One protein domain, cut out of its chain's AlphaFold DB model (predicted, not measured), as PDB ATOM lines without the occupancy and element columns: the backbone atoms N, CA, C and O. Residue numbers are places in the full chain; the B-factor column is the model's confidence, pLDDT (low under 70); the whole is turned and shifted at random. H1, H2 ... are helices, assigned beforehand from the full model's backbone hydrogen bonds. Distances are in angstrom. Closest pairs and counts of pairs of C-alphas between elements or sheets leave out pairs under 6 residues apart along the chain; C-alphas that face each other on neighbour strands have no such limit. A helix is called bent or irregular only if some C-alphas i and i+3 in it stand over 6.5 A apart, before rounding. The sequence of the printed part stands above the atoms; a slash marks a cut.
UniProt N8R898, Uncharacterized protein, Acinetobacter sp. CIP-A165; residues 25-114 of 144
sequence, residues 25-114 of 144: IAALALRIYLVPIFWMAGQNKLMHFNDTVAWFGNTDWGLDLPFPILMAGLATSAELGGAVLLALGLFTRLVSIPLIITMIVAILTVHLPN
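AT A GLANCE: This is residues 25 to 114 of the 144 residues of an uncharacterized protein of Acinetobacter sp. CIP-A165 (UniProt N8R898). H3 is the core, with H4 making a V with it that opens away from their tight link, the bent helix H1 packed on H3 at a slant, and the short helix H2 packed on residues 68 to 72 of H3. H1b and H4 both pack on H3 but stay apart from each other. The printed part has 90 residues with four named helices, H1, H2, H3 and H4 along the chain, and no named strand; the class is all helix, and the helix packing is mostly crossed. It is compact, with a radius of gyration of the C-alphas of 13.6 A, and elongated, spanning 45 by 25 by 19 A.

HOW THE PARTS SIT: H1, residues 25 to 47, was assigned as one helix by its hydrogen bonds but is bent: C-alphas 33 and 36 are 6.6 A apart. Its arms are H1a, residues 25 to 33, and H1b, residues 36 to 47, at a shallow tilt of 29 degrees. H2, residues 49 to 57, is close to H1b but not clearly touching; the closest C-alphas, of Lys 45 and Thr 52, are 6.2 A apart, and the lines are about perpendicular at 88 degrees. H3, residues 68 to 88, is the hub. H1a and H3 touch only at their ends, and only just, with 3 pairs of C-alphas within 8 A, the closest being Arg 31 and Leu 86 at 6.2 A. H1b touches H3, closest at the C-alphas of Gly 42 and Leu 80, 5.0 A apart; they run opposite ways at a steep tilt of 37 degrees, only just past shallow. H2 touches residues 68 to 72 of H3 alone, closest at the C-alphas of Gly 57 and Pro 68, 5.0 A apart, at a steep tilt of 56 degrees, opposite ways. H4, residues 92 to 114, touches H3 with residues 92 to 102 alone, closest at the C-alphas of Gly 82 and Val 95, 5.6 A apart, at a steep tilt of 48 degrees, opposite ways. H4 is apart from H1a, H1b and H2. Each O i to N i+4 pair is within hydrogen-bond range in H1a, H1b, H2 and H3, and 15 of 19 are in H4.

IN THESE COORDINATES: H1a begins at C-alpha 25, (186.004, 215.205, 85.393), and H1b measures 16.1 A from first to last C-alpha. H2 measures 12.3 A. H3 starts at C-alpha 68, (218.699, 196.174, 83.633), and measures 29.7 A. H4 measures 30.6 A and ends at C-alpha 114, (202.622, 185.064, 86.822). H4 has a kink of 34 degrees near residue 107 and is only just irregular, with C-alphas 109 and 112 6.6 A apart; its line is a rough one.

THE WHOLE: The two C-alphas farthest apart, of Ile 25 and Asp 60, are 44.9 A apart. The printed part has no cut. The links from H1 to H2 and from H3 to H4 are tight, and the link of 10 residues from H2 to H3 is short. The mean pLDDT of the printed part is 90.3, and no printed residue is under 70.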
ATOM      1  N   ILE A  25     186.110 215.914  84.109       86.31
ATOM      2  CA  ILE A  25     186.004 215.205  85.393       86.31
ATOM      3  C   ILE A  25     186.506 213.776  85.260       86.31
ATOM      4  O   ILE A  25     187.276 213.334  86.104       86.31
ATOM      5  N   ALA A  26     186.147 213.072  84.182       86.25
ATOM      6  CA  ALA A  26     186.642 211.717  83.943       86.25
ATOM      7  C   ALA A  26     188.179 211.695  83.847       86.25
ATOM      8  O   ALA A  26     188.845 210.890  84.498       86.25
ATOM      9  N   ALA A  27     188.757 212.643  83.101       86.06
ATOM     10  CA  ALA A  27     190.205 212.769  82.962       86.06
ATOM     11  C   ALA A  27     190.901 213.220  84.259       86.06
ATOM     12  O   ALA A  27     192.072 212.898  84.468       86.06
ATOM     13  N   LEU A  28     190.229 214.001  85.107       87.94
ATOM     14  CA  LEU A  28     190.741 214.418  86.413       87.94
ATOM     15  C   LEU A  28     190.688 213.266  87.425       87.94
ATOM     16  O   LEU A  28     191.679 213.013  88.101       87.94
ATOM     17  N   ALA A  29     189.574 212.534  87.479       90.62
ATOM     18  CA  ALA A  29     189.398 211.373  88.346       90.62
ATOM     19  C   ALA A  29     190.438 210.286  88.039       90.62
ATOM     20  O   ALA A  29     191.085 209.781  88.953       90.62
ATOM     21  N   LEU A  30     190.672 209.999  86.752       89.31
ATOM     22  CA  LEU A  30     191.711 209.057  86.332       89.31
ATOM     23  C   LEU A  30     193.103 209.504  86.804       89.31
ATOM     24  O   LEU A  30     193.884 208.690  87.282       89.31
ATOM     25  N   ARG A  31     193.414 210.802  86.707       90.56
ATOM     26  CA  ARG A  31     194.695 211.345  87.184       90.56
ATOM     27  C   ARG A  31     194.855 211.176  88.689       90.56
ATOM     28  O   ARG A  31     195.873 210.649  89.119       90.56
ATOM     29  N   ILE A  32     193.850 211.568  89.467       91.19
ATOM     30  CA  ILE A  32     193.871 211.437  90.931       91.19
ATOM     31  C   ILE A  32     194.038 209.972  91.349       91.19
ATOM     32  O   ILE A  32     194.746 209.700  92.309       91.19
ATOM     33  N   TYR A  33     193.438 209.037  90.611       91.25
ATOM     34  CA  TYR A  33     193.603 207.605  90.851       91.25
ATOM     35  C   TYR A  33     195.014 207.096  90.509       91.25
ATOM     36  O   TYR A  33     195.610 206.356  91.285       91.25
ATOM     37  N   LEU A  34     195.569 207.496  89.362       91.81
ATOM     38  CA  LEU A  34     196.856 206.986  88.874       91.81
ATOM     39  C   LEU A  34     198.070 207.565  89.612       91.81
ATOM     40  O   LEU A  34     199.065 206.865  89.782       91.81
ATOM     41  N   VAL A  35     198.008 208.826  90.050       93.50
ATOM     42  CA  VAL A  35     199.111 209.505  90.755       93.50
ATOM     43  C   VAL A  35     199.635 208.712  91.962       93.50
ATOM     44  O   VAL A  35     200.834 208.442  91.978       93.50
ATOM     45  N   PRO A  36     198.813 208.303  92.951       91.56
ATOM     46  CA  PRO A  36     199.307 207.550  94.101       91.56
ATOM     47  C   PRO A  36     199.873 206.182  93.705       91.56
ATOM     48  O   PRO A  36     200.866 205.755  94.285       91.56
ATOM     49  N   ILE A  37     199.311 205.530  92.682       90.56
ATOM     50  CA  ILE A  37     199.778 204.221  92.200       90.56
ATOM     51  C   ILE A  37     201.198 204.330  91.645       90.56
ATOM     52  O   ILE A  37     202.098 203.621  92.096       90.56
ATOM     53  N   PHE A  38     201.419 205.248  90.701       92.69
ATOM     54  CA  PHE A  38     202.743 205.451  90.112       92.69
ATOM     55  C   PHE A  38     203.736 206.045  91.109       92.69
ATOM     56  O   PHE A  38     204.915 205.703  91.068       92.69
ATOM     57  N   TRP A  39     203.270 206.881  92.039       93.06
ATOM     58  CA  TRP A  39     204.110 207.400  93.110       93.06
ATOM     59  C   TRP A  39     204.622 206.281  94.017       93.06
ATOM     60  O   TRP A  39     205.826 206.177  94.226       93.06
ATOM     61  N   MET A  40     203.736 205.413  94.514       89.88
ATOM     62  CA  MET A  40     204.122 204.282  95.360       89.88
ATOM     63  C   MET A  40     205.036 203.305  94.613       89.88
ATOM     64  O   MET A  40     206.082 202.923  95.136       89.88
ATOM     65  N   ALA A  41     204.685 202.947  93.373       89.81
ATOM     66  CA  ALA A  41     205.494 202.051  92.548       89.81
ATOM     67  C   ALA A  41     206.896 202.621  92.277       89.81
ATOM     68  O   ALA A  41     207.889 201.907  92.431       89.81
ATOM     69  N   GLY A  42     206.977 203.908  91.934       91.94
ATOM     70  CA  GLY A  42     208.232 204.586  91.644       91.94
ATOM     71  C   GLY A  42     209.094 204.808  92.887       91.94
ATOM     72  O   GLY A  42     210.306 204.626  92.822       91.94
ATOM     73  N   GLN A  43     208.494 205.150  94.034       92.50
ATOM     74  CA  GLN A  43     209.228 205.315  95.297       92.50
ATOM     75  C   GLN A  43     209.837 203.989  95.753       92.50
ATOM     76  O   GLN A  43     211.012 203.955  96.108       92.50
ATOM     77  N   ASN A  44     209.085 202.888  95.658       89.56
ATOM     78  CA  ASN A  44     209.607 201.558  95.969       89.56
ATOM     79  C   ASN A  44     210.799 201.194  95.071       89.56
ATOM     80  O   ASN A  44     211.827 200.747  95.581       89.56
ATOM     81  N   LYS A  45     210.711 201.451  93.756       91.25
ATOM     82  CA  LYS A  45     211.837 201.227  92.831       91.25
ATOM     83  C   LYS A  45     213.029 202.138  93.112       91.25
ATOM     84  O   LYS A  45     214.162 201.715  92.926       91.25
ATOM     85  N   LEU A  46     212.802 203.369  93.568       93.12
ATOM     86  CA  LEU A  46     213.881 204.292  93.914       93.12
ATOM     87  C   LEU A  46     214.598 203.880  95.208       93.12
ATOM     88  O   LEU A  46     215.825 203.898  95.256       93.12
ATOM     89  N   MET A  47     213.845 203.498  96.244       92.31
ATOM     90  CA  MET A  47     214.398 203.048  97.526       92.31
ATOM     91  C   MET A  47     215.161 201.727  97.391       92.31
ATOM     92  O   MET A  47     216.229 201.571  97.979       92.31
ATOM     93  N   HIS A  48     214.648 200.811  96.570       91.62
ATOM     94  CA  HIS A  48     215.218 199.486  96.322       91.62
ATOM     95  C   HIS A  48     215.787 199.378  94.904       91.62
ATOM     96  O   HIS A  48     215.558 198.400  94.188       91.62
ATOM     97  N   PHE A  49     216.514 200.409  94.461       92.88
ATOM     98  CA  PHE A  49     216.962 200.494  93.070       92.88
ATOM     99  C   PHE A  49     217.899 199.351  92.681       92.88
ATOM    100  O   PHE A  49     217.705 198.724  91.644       92.88
ATOM    101  N   ASN A  50     218.877 199.033  93.531       92.94
ATOM    102  CA  ASN A  50     219.812 197.938  93.270       92.94
ATOM    103  C   ASN A  50     219.095 196.582  93.200       92.94
ATOM    104  O   ASN A  50     219.394 195.787  92.312       92.94
ATOM    105  N   ASP A  51     218.111 196.356  94.071       90.44
ATOM    106  CA  ASP A  51     217.307 195.131  94.074       90.44
ATOM    107  C   ASP A  51     216.438 195.045  92.813       90.44
ATOM    108  O   ASP A  51     216.346 193.996  92.182       90.44
ATOM    109  N   THR A  52     215.865 196.175  92.382       90.88
ATOM    110  CA  THR A  52     215.094 196.278  91.132       90.88
ATOM    111  C   THR A  52     215.969 195.978  89.917       90.88
ATOM    112  O   THR A  52     215.555 195.245  89.024       90.88
ATOM    113  N   VAL A  53     217.198 196.505  89.881       93.56
ATOM    114  CA  VAL A  53     218.176 196.210  88.825       93.56
ATOM    115  C   VAL A  53     218.546 194.728  88.821       93.56
ATOM    116  O   VAL A  53     218.569 194.112  87.756       93.56
ATOM    117  N   ALA A  54     218.815 194.148  89.991       92.50
ATOM    118  CA  ALA A  54     219.138 192.730  90.109       92.50
ATOM    119  C   ALA A  54     217.972 191.858  89.622       92.50
ATOM    120  O   ALA A  54     218.183 190.946  88.826       92.50
ATOM    121  N   TRP A  55     216.741 192.192  90.017       88.94
ATOM    122  CA  TRP A  55     215.532 191.508  89.564       88.94
ATOM    123  C   TRP A  55     215.289 191.664  88.062       88.94
ATOM    124  O   TRP A  55     214.916 190.707  87.390       88.94
ATOM    125  N   PHE A  56     215.550 192.843  87.497       91.94
ATOM    126  CA  PHE A  56     215.411 193.058  86.059       91.94
ATOM    127  C   PHE A  56     216.406 192.218  85.257       91.94
ATOM    128  O   PHE A  56     216.051 191.779  84.174       91.94
ATOM    129  N   GLY A  57     217.623 191.993  85.758       90.12
ATOM    130  CA  GLY A  57     218.690 191.320  85.009       90.12
ATOM    131  C   GLY A  57     218.877 189.831  85.295       90.12
ATOM    132  O   GLY A  57     219.694 189.202  84.631       90.12
ATOM    133  N   ASN A  58     218.202 189.268  86.299       90.31
ATOM    134  CA  ASN A  58     218.390 187.867  86.669       90.31
ATOM    135  C   ASN A  58     217.516 186.931  85.811       90.31
ATOM    136  O   ASN A  58     216.328 187.187  85.632       90.31
ATOM    137  N   THR A  59     218.101 185.836  85.321       86.00
ATOM    138  CA  THR A  59     217.443 184.814  84.486       86.00
ATOM    139  C   THR A  59     216.655 183.773  85.277       86.00
ATOM    140  O   THR A  59     215.702 183.199  84.759       86.00
ATOM    141  N   ASP A  60     217.062 183.498  86.515       82.00
ATOM    142  CA  ASP A  60     216.571 182.361  87.298       82.00
ATOM    143  C   ASP A  60     215.335 182.736  88.124       82.00
ATOM    144  O   ASP A  60     214.407 181.943  88.274       82.00
ATOM    145  N   TRP A  61     215.322 183.955  88.670       77.69
ATOM    146  CA  TRP A  61     214.248 184.478  89.527       77.69
ATOM    147  C   TRP A  61     213.774 185.885  89.125       77.69
ATOM    148  O   TRP A  61     212.917 186.469  89.794       77.69
ATOM    149  N   GLY A  62     214.337 186.443  88.051       84.69
ATOM    150  CA  GLY A  62     214.065 187.791  87.564       84.69
ATOM    151  C   GLY A  62     213.314 187.840  86.234       84.69
ATOM    152  O   GLY A  62     212.612 186.903  85.859       84.69
ATOM    153  N   LEU A  63     213.437 188.974  85.542       84.81
ATOM    154  CA  LEU A  63     212.757 189.237  84.265       84.81
ATOM    155  C   LEU A  63     213.625 189.001  83.025       84.81
ATOM    156  O   LEU A  63     213.097 189.092  81.919       84.81
ATOM    157  N   ASP A  64     214.927 188.748  83.195       90.00
ATOM    158  CA  ASP A  64     215.897 188.599  82.099       90.00
ATOM    159  C   ASP A  64     215.851 189.742  81.057       90.00
ATOM    160  O   ASP A  64     215.858 189.551  79.840       90.00
ATOM    161  N   LEU A  65     215.741 190.983  81.539       89.12
ATOM    162  CA  LEU A  65     215.682 192.163  80.686       89.12
ATOM    163  C   LEU A  65     217.078 192.608  80.236       89.12
ATOM    164  O   LEU A  65     218.005 192.705  81.049       89.12
ATOM    165  N   PRO A  66     217.225 193.020  78.963       89.81
ATOM    166  CA  PRO A  66     218.460 193.623  78.492       89.81
ATOM    167  C   PRO A  66     218.679 194.988  79.160       89.81
ATOM    168  O   PRO A  66     217.753 195.786  79.308       89.81
ATOM    169  N   PHE A  67     219.932 195.284  79.510       92.31
ATOM    170  CA  PHE A  67     220.343 196.545  80.145       92.31
ATOM    171  C   PHE A  67     219.531 196.893  81.415       92.31
ATOM    172  O   PHE A  67     218.893 197.950  81.474       92.31
ATOM    173  N   PRO A  68     219.579 196.056  82.467       91.75
ATOM    174  CA  PRO A  68     218.699 196.174  83.633       91.75
ATOM    175  C   PRO A  68     218.833 197.506  84.382       91.75
ATOM    176  O   PRO A  68     217.829 198.070  84.804       91.75
ATOM    177  N   ILE A  69     220.045 198.064  84.478       93.19
ATOM    178  CA  ILE A  69     220.288 199.386  85.084       93.19
ATOM    179  C   ILE A  69     219.535 200.484  84.328       93.19
ATOM    180  O   ILE A  69     218.870 201.325  84.935       93.19
ATOM    181  N   LEU A  70     219.626 200.471  82.995       93.81
ATOM    182  CA  LEU A  70     218.965 201.459  82.150       93.81
ATOM    183  C   LEU A  70     217.446 201.304  82.235       93.81
ATOM    184  O   LEU A  70     216.746 202.292  82.429       93.81
ATOM    185  N   MET A  71     216.940 200.073  82.136       93.12
ATOM    186  CA  MET A  71     215.507 199.788  82.240       93.12
ATOM    187  C   MET A  71     214.938 200.198  83.601       93.12
ATOM    188  O   MET A  71     213.909 200.870  83.645       93.12
ATOM    189  N   ALA A  72     215.619 199.874  84.704       93.25
ATOM    190  CA  ALA A  72     215.195 200.272  86.044       93.25
ATOM    191  C   ALA A  72     215.210 201.798  86.208       93.25
ATOM    192  O   ALA A  72     214.268 202.371  86.759       93.25
ATOM    193  N   GLY A  73     216.237 202.474  85.681       94.69
ATOM    194  CA  GLY A  73     216.332 203.936  85.698       94.69
ATOM    195  C   GLY A  73     215.215 204.607  84.897       94.69
ATOM    196  O   GLY A  73     214.573 205.544  85.379       94.69
ATOM    197  N   LEU A  74     214.933 204.103  83.694       94.00
ATOM    198  CA  LEU A  74     213.851 204.604  82.846       94.00
ATOM    199  C   LEU A  74     212.478 204.354  83.473       94.00
ATOM    200  O   LEU A  74     211.662 205.269  83.501       94.00
ATOM    201  N   ALA A  75     212.236 203.165  84.028       93.75
ATOM    202  CA  ALA A  75     210.982 202.854  84.706       93.75
ATOM    203  C   ALA A  75     210.774 203.753  85.935       93.75
ATOM    204  O   ALA A  75     209.743 204.406  86.051       93.75
ATOM    205  N   THR A  76     211.783 203.869  86.801       94.88
ATOM    206  CA  THR A  76     211.710 204.688  88.023       94.88
ATOM    207  C   THR A  76     211.481 206.167  87.703       94.88
ATOM    208  O   THR A  76     210.623 206.812  88.303       94.88
ATOM    209  N   SER A  77     212.217 206.713  86.728       94.69
ATOM    210  CA  SER A  77     212.068 208.117  86.322       94.69
ATOM    211  C   SER A  77     210.729 208.393  85.635       94.69
ATOM    212  O   SER A  77     210.113 209.423  85.910       94.69
ATOM    213  N   ALA A  78     210.246 207.473  84.794       94.44
ATOM    214  CA  ALA A  78     208.937 207.576  84.161       94.44
ATOM    215  C   ALA A  78     207.796 207.517  85.185       94.44
ATOM    216  O   ALA A  78     206.879 208.330  85.106       94.44
ATOM    217  N   GLU A  79     207.857 206.604  86.156       95.06
ATOM    218  CA  GLU A  79     206.823 206.445  87.182       95.06
ATOM    219  C   GLU A  79     206.788 207.636  88.151       95.06
ATOM    220  O   GLU A  79     205.733 208.239  88.338       95.06
ATOM    221  N   LEU A  80     207.936 208.047  88.709       95.56
ATOM    222  CA  LEU A  80     207.999 209.177  89.645       95.56
ATOM    223  C   LEU A  80     207.776 210.521  88.957       95.56
ATOM    224  O   LEU A  80     206.932 211.312  89.382       95.56
ATOM    225  N   GLY A  81     208.521 210.785  87.881       94.06
ATOM    226  CA  GLY A  81     208.375 212.015  87.109       94.06
ATOM    227  C   GLY A  81     206.982 212.113  86.495       94.06
ATOM    228  O   GLY A  81     206.362 213.178  86.519       94.06
ATOM    229  N   GLY A  82     206.448 210.986  86.021       93.69
ATOM    230  CA  GLY A  82     205.100 210.913  85.486       93.69
ATOM    231  C   GLY A  82     204.025 211.153  86.539       93.69
ATOM    232  O   GLY A  82     203.104 211.921  86.272       93.69
ATOM    233  N   ALA A  83     204.159 210.597  87.747       93.69
ATOM    234  CA  ALA A  83     203.238 210.862  88.852       93.69
ATOM    235  C   ALA A  83     203.194 212.355  89.217       93.69
ATOM    236  O   ALA A  83     202.110 212.927  89.329       93.69
ATOM    237  N   VAL A  84     204.354 213.015  89.328       94.62
ATOM    238  CA  VAL A  84     204.428 214.455  89.630       94.62
ATOM    239  C   VAL A  84     203.785 215.287  88.520       94.62
ATOM    240  O   VAL A  84     202.947 216.148  88.791       94.62
ATOM    241  N   LEU A  85     204.128 215.025  87.257       93.75
ATOM    242  CA  LEU A  85     203.588 215.790  86.131       93.75
ATOM    243  C   LEU A  85     202.084 215.545  85.927       93.75
ATOM    244  O   LEU A  85     201.350 216.488  85.621       93.75
ATOM    245  N   LEU A  86     201.602 214.317  86.153       92.50
ATOM    246  CA  LEU A  86     200.171 213.998  86.146       92.50
ATOM    247  C   LEU A  86     199.420 214.715  87.270       92.50
ATOM    248  O   LEU A  86     198.330 215.231  87.009       92.50
ATOM    249  N   ALA A  87     199.998 214.783  88.475       91.81
ATOM    250  CA  ALA A  87     199.417 215.488  89.617       91.81
ATOM    251  C   ALA A  87     199.284 216.992  89.346       91.81
ATOM    252  O   ALA A  87     198.235 217.579  89.602       91.81
ATOM    253  N   LEU A  88     200.315 217.597  88.750       91.62
ATOM    254  CA  LEU A  88     200.292 219.001  88.324       91.62
ATOM    255  C   LEU A  88     199.417 219.238  87.082       91.62
ATOM    256  O   LEU A  88     199.133 220.381  86.731       91.62
ATOM    257  N   GLY A  89     198.995 218.177  86.388       88.19
ATOM    258  CA  GLY A  89     198.229 218.270  85.147       88.19
ATOM    259  C   GLY A  89     199.023 218.836  83.964       88.19
ATOM    260  O   GLY A  89     198.417 219.285  82.990       88.19
ATOM    261  N   LEU A  90     200.356 218.802  84.026       87.50
ATOM    262  CA  LEU A  90     201.254 219.337  83.004       87.50
ATOM    263  C   LEU A  90     201.617 218.266  81.977       87.50
ATOM    264  O   LEU A  90     201.885 217.121  82.331       87.50
ATOM    265  N   PHE A  91     201.636 218.645  80.693       87.69
ATOM    266  CA  PHE A  91     202.056 217.785  79.575       87.69
ATOM    267  C   PHE A  91     201.482 216.356  79.616       87.69
ATOM    268  O   PHE A  91     202.133 215.408  79.182       87.69
ATOM    269  N   THR A  92     200.247 216.193  80.103       84.88
ATOM    270  CA  THR A  92     199.637 214.882  80.403       84.88
ATOM    271  C   THR A  92     199.677 213.911  79.225       84.88
ATOM    272  O   THR A  92     199.898 212.723  79.422       84.88
ATOM    273  N   ARG A  93     199.548 214.425  77.994       88.81
ATOM    274  CA  ARG A  93     199.651 213.645  76.748       88.81
ATOM    275  C   ARG A  93     201.052 213.099  76.467       88.81
ATOM    276  O   ARG A  93     201.177 212.024  75.899       88.81
ATOM    277  N   LEU A  94     202.096 213.853  76.803       91.38
ATOM    278  CA  LEU A  94     203.478 213.415  76.601       91.38
ATOM    279  C   LEU A  94     203.898 212.459  77.712       91.38
ATOM    280  O   LEU A  94     204.519 211.443  77.435       91.38
ATOM    281  N   VAL A  95     203.494 212.751  78.947       91.75
ATOM    282  CA  VAL A  95     203.794 211.943  80.136       91.75
ATOM    283  C   VAL A  95     203.106 210.580  80.096       91.75
ATOM    284  O   VAL A  95     203.662 209.595  80.576       91.75
ATOM    285  N   SER A  96     201.928 210.481  79.477       89.62
ATOM    286  CA  SER A  96     201.253 209.193  79.318       89.62
ATOM    287  C   SER A  96     202.032 208.214  78.442       89.62
ATOM    288  O   SER A  96     201.885 207.016  78.633       89.62
ATOM    289  N   ILE A  97     202.867 208.682  77.505       94.25
ATOM    290  CA  ILE A  97     203.635 207.803  76.607       94.25
ATOM    291  C   ILE A  97     204.611 206.905  77.391       94.25
ATOM    292  O   ILE A  97     204.470 205.684  77.304       94.25
ATOM    293  N   PRO A  98     205.566 207.440  78.183       92.44
ATOM    294  CA  PRO A  98     206.465 206.600  78.965       92.44
ATOM    295  C   PRO A  98     205.716 205.775  80.023       92.44
ATOM    296  O   PRO A  98     206.060 204.614  80.227       92.44
ATOM    297  N   LEU A  99     204.644 206.303  80.627       92.75
ATOM    298  CA  LEU A  99     203.819 205.533  81.569       92.75
ATOM    299  C   LEU A  99     203.147 204.324  80.898       92.75
ATOM    300  O   LEU A  99     203.185 203.224  81.441       92.75
ATOM    301  N   ILE A 100     202.604 204.481  79.688       94.44
ATOM    302  CA  ILE A 100     202.039 203.364  78.917       94.44
ATOM    303  C   ILE A 100     203.117 202.321  78.616       94.44
ATOM    304  O   ILE A 100     202.867 201.132  78.788       94.44
ATOM    305  N   ILE A 101     204.317 202.748  78.214       94.06
ATOM    306  CA  ILE A 101     205.425 201.828  77.920       94.06
ATOM    307  C   ILE A 101     205.785 201.002  79.159       94.06
ATOM    308  O   ILE A 101     205.855 199.779  79.063       94.06
ATOM    309  N   THR A 102     205.951 201.639  80.325       92.25
ATOM    310  CA  THR A 102     206.262 200.911  81.573       92.25
ATOM    311  C   THR A 102     205.181 199.891  81.930       92.25
ATOM    312  O   THR A 102     205.507 198.766  82.307       92.25
ATOM    313  N   MET A 103     203.904 200.232  81.735       94.00
ATOM    314  CA  MET A 103     202.798 199.309  81.991       94.00
ATOM    315  C   MET A 103     202.753 198.162  80.983       94.00
ATOM    316  O   MET A 103     202.531 197.027  81.384       94.00
ATOM    317  N   ILE A 104     203.016 198.409  79.696       93.50
ATOM    318  CA  ILE A 104     203.103 197.340  78.688       93.50
ATOM    319  C   ILE A 104     204.218 196.357  79.046       93.50
ATOM    320  O   ILE A 104     203.984 195.150  79.027       93.50
ATOM    321  N   VAL A 105     205.403 196.860  79.407       89.69
ATOM    322  CA  VAL A 105     206.518 196.007  79.839       89.69
ATOM    323  C   VAL A 105     206.094 195.183  81.052       89.69
ATOM    324  O   VAL A 105     206.154 193.964  80.980       89.69
ATOM    325  N   ALA A 106     205.560 195.810  82.105       88.00
ATOM    326  CA  ALA A 106     205.107 195.105  83.306       88.00
ATOM    327  C   ALA A 106     204.024 194.046  83.023       88.00
ATOM    328  O   ALA A 106     204.046 192.956  83.599       88.00
ATOM    329  N   ILE A 107     203.085 194.334  82.117       88.06
ATOM    330  CA  ILE A 107     202.043 193.385  81.714       88.06
ATOM    331  C   ILE A 107     202.666 192.161  81.042       88.06
ATOM    332  O   ILE A 107     202.351 191.036  81.422       88.06
ATOM    333  N   LEU A 108     203.535 192.372  80.052       88.56
ATOM    334  CA  LEU A 108     204.102 191.288  79.249       88.56
ATOM    335  C   LEU A 108     205.121 190.453  80.026       88.56
ATOM    336  O   LEU A 108     205.167 189.240  79.847       88.56
ATOM    337  N   THR A 109     205.927 191.091  80.874       84.25
ATOM    338  CA  THR A 109     207.051 190.427  81.545       84.25
ATOM    339  C   THR A 109     206.659 189.855  82.898       84.25
ATOM    340  O   THR A 109     207.158 188.797  83.270       84.25
ATOM    341  N   VAL A 110     205.736 190.500  83.621       82.88
ATOM    342  CA  VAL A 110     205.353 190.058  84.966       82.88
ATOM    343  C   VAL A 110     203.971 189.425  84.988       82.88
ATOM    344  O   VAL A 110     203.828 188.275  85.399       82.88
ATOM    345  N   HIS A 111     202.940 190.161  84.573       81.19
ATOM    346  CA  HIS A 111     201.559 189.742  84.826       81.19
ATOM    347  C   HIS A 111     201.075 188.625  83.906       81.19
ATOM    348  O   HIS A 111     200.285 187.789  84.341       81.19
ATOM    349  N   LEU A 112     201.525 188.591  82.653       81.94
ATOM    350  CA  LEU A 112     201.140 187.546  81.712       81.94
ATOM    351  C   LEU A 112     201.625 186.148  82.156       81.94
ATOM    352  O   LEU A 112     200.788 185.245  82.191       81.94
ATOM    353  N   PRO A 113     202.899 185.946  82.554       78.56
ATOM    354  CA  PRO A 113     203.358 184.643  83.043       78.56
ATOM    355  C   PRO A 113     202.926 184.315  84.485       78.56
ATOM    356  O   PRO A 113     202.668 183.151  84.780       78.56
ATOM    357  N   ASN A 114     202.830 185.307  85.384       71.94
ATOM    358  CA  ASN A 114     202.622 185.064  86.822       71.94
ATOM    359  C   ASN A 114     201.183 185.322  87.313       71.94
ATOM    360  O   ASN A 114     200.852 185.032  88.463       71.94
TER     361      ASN A 114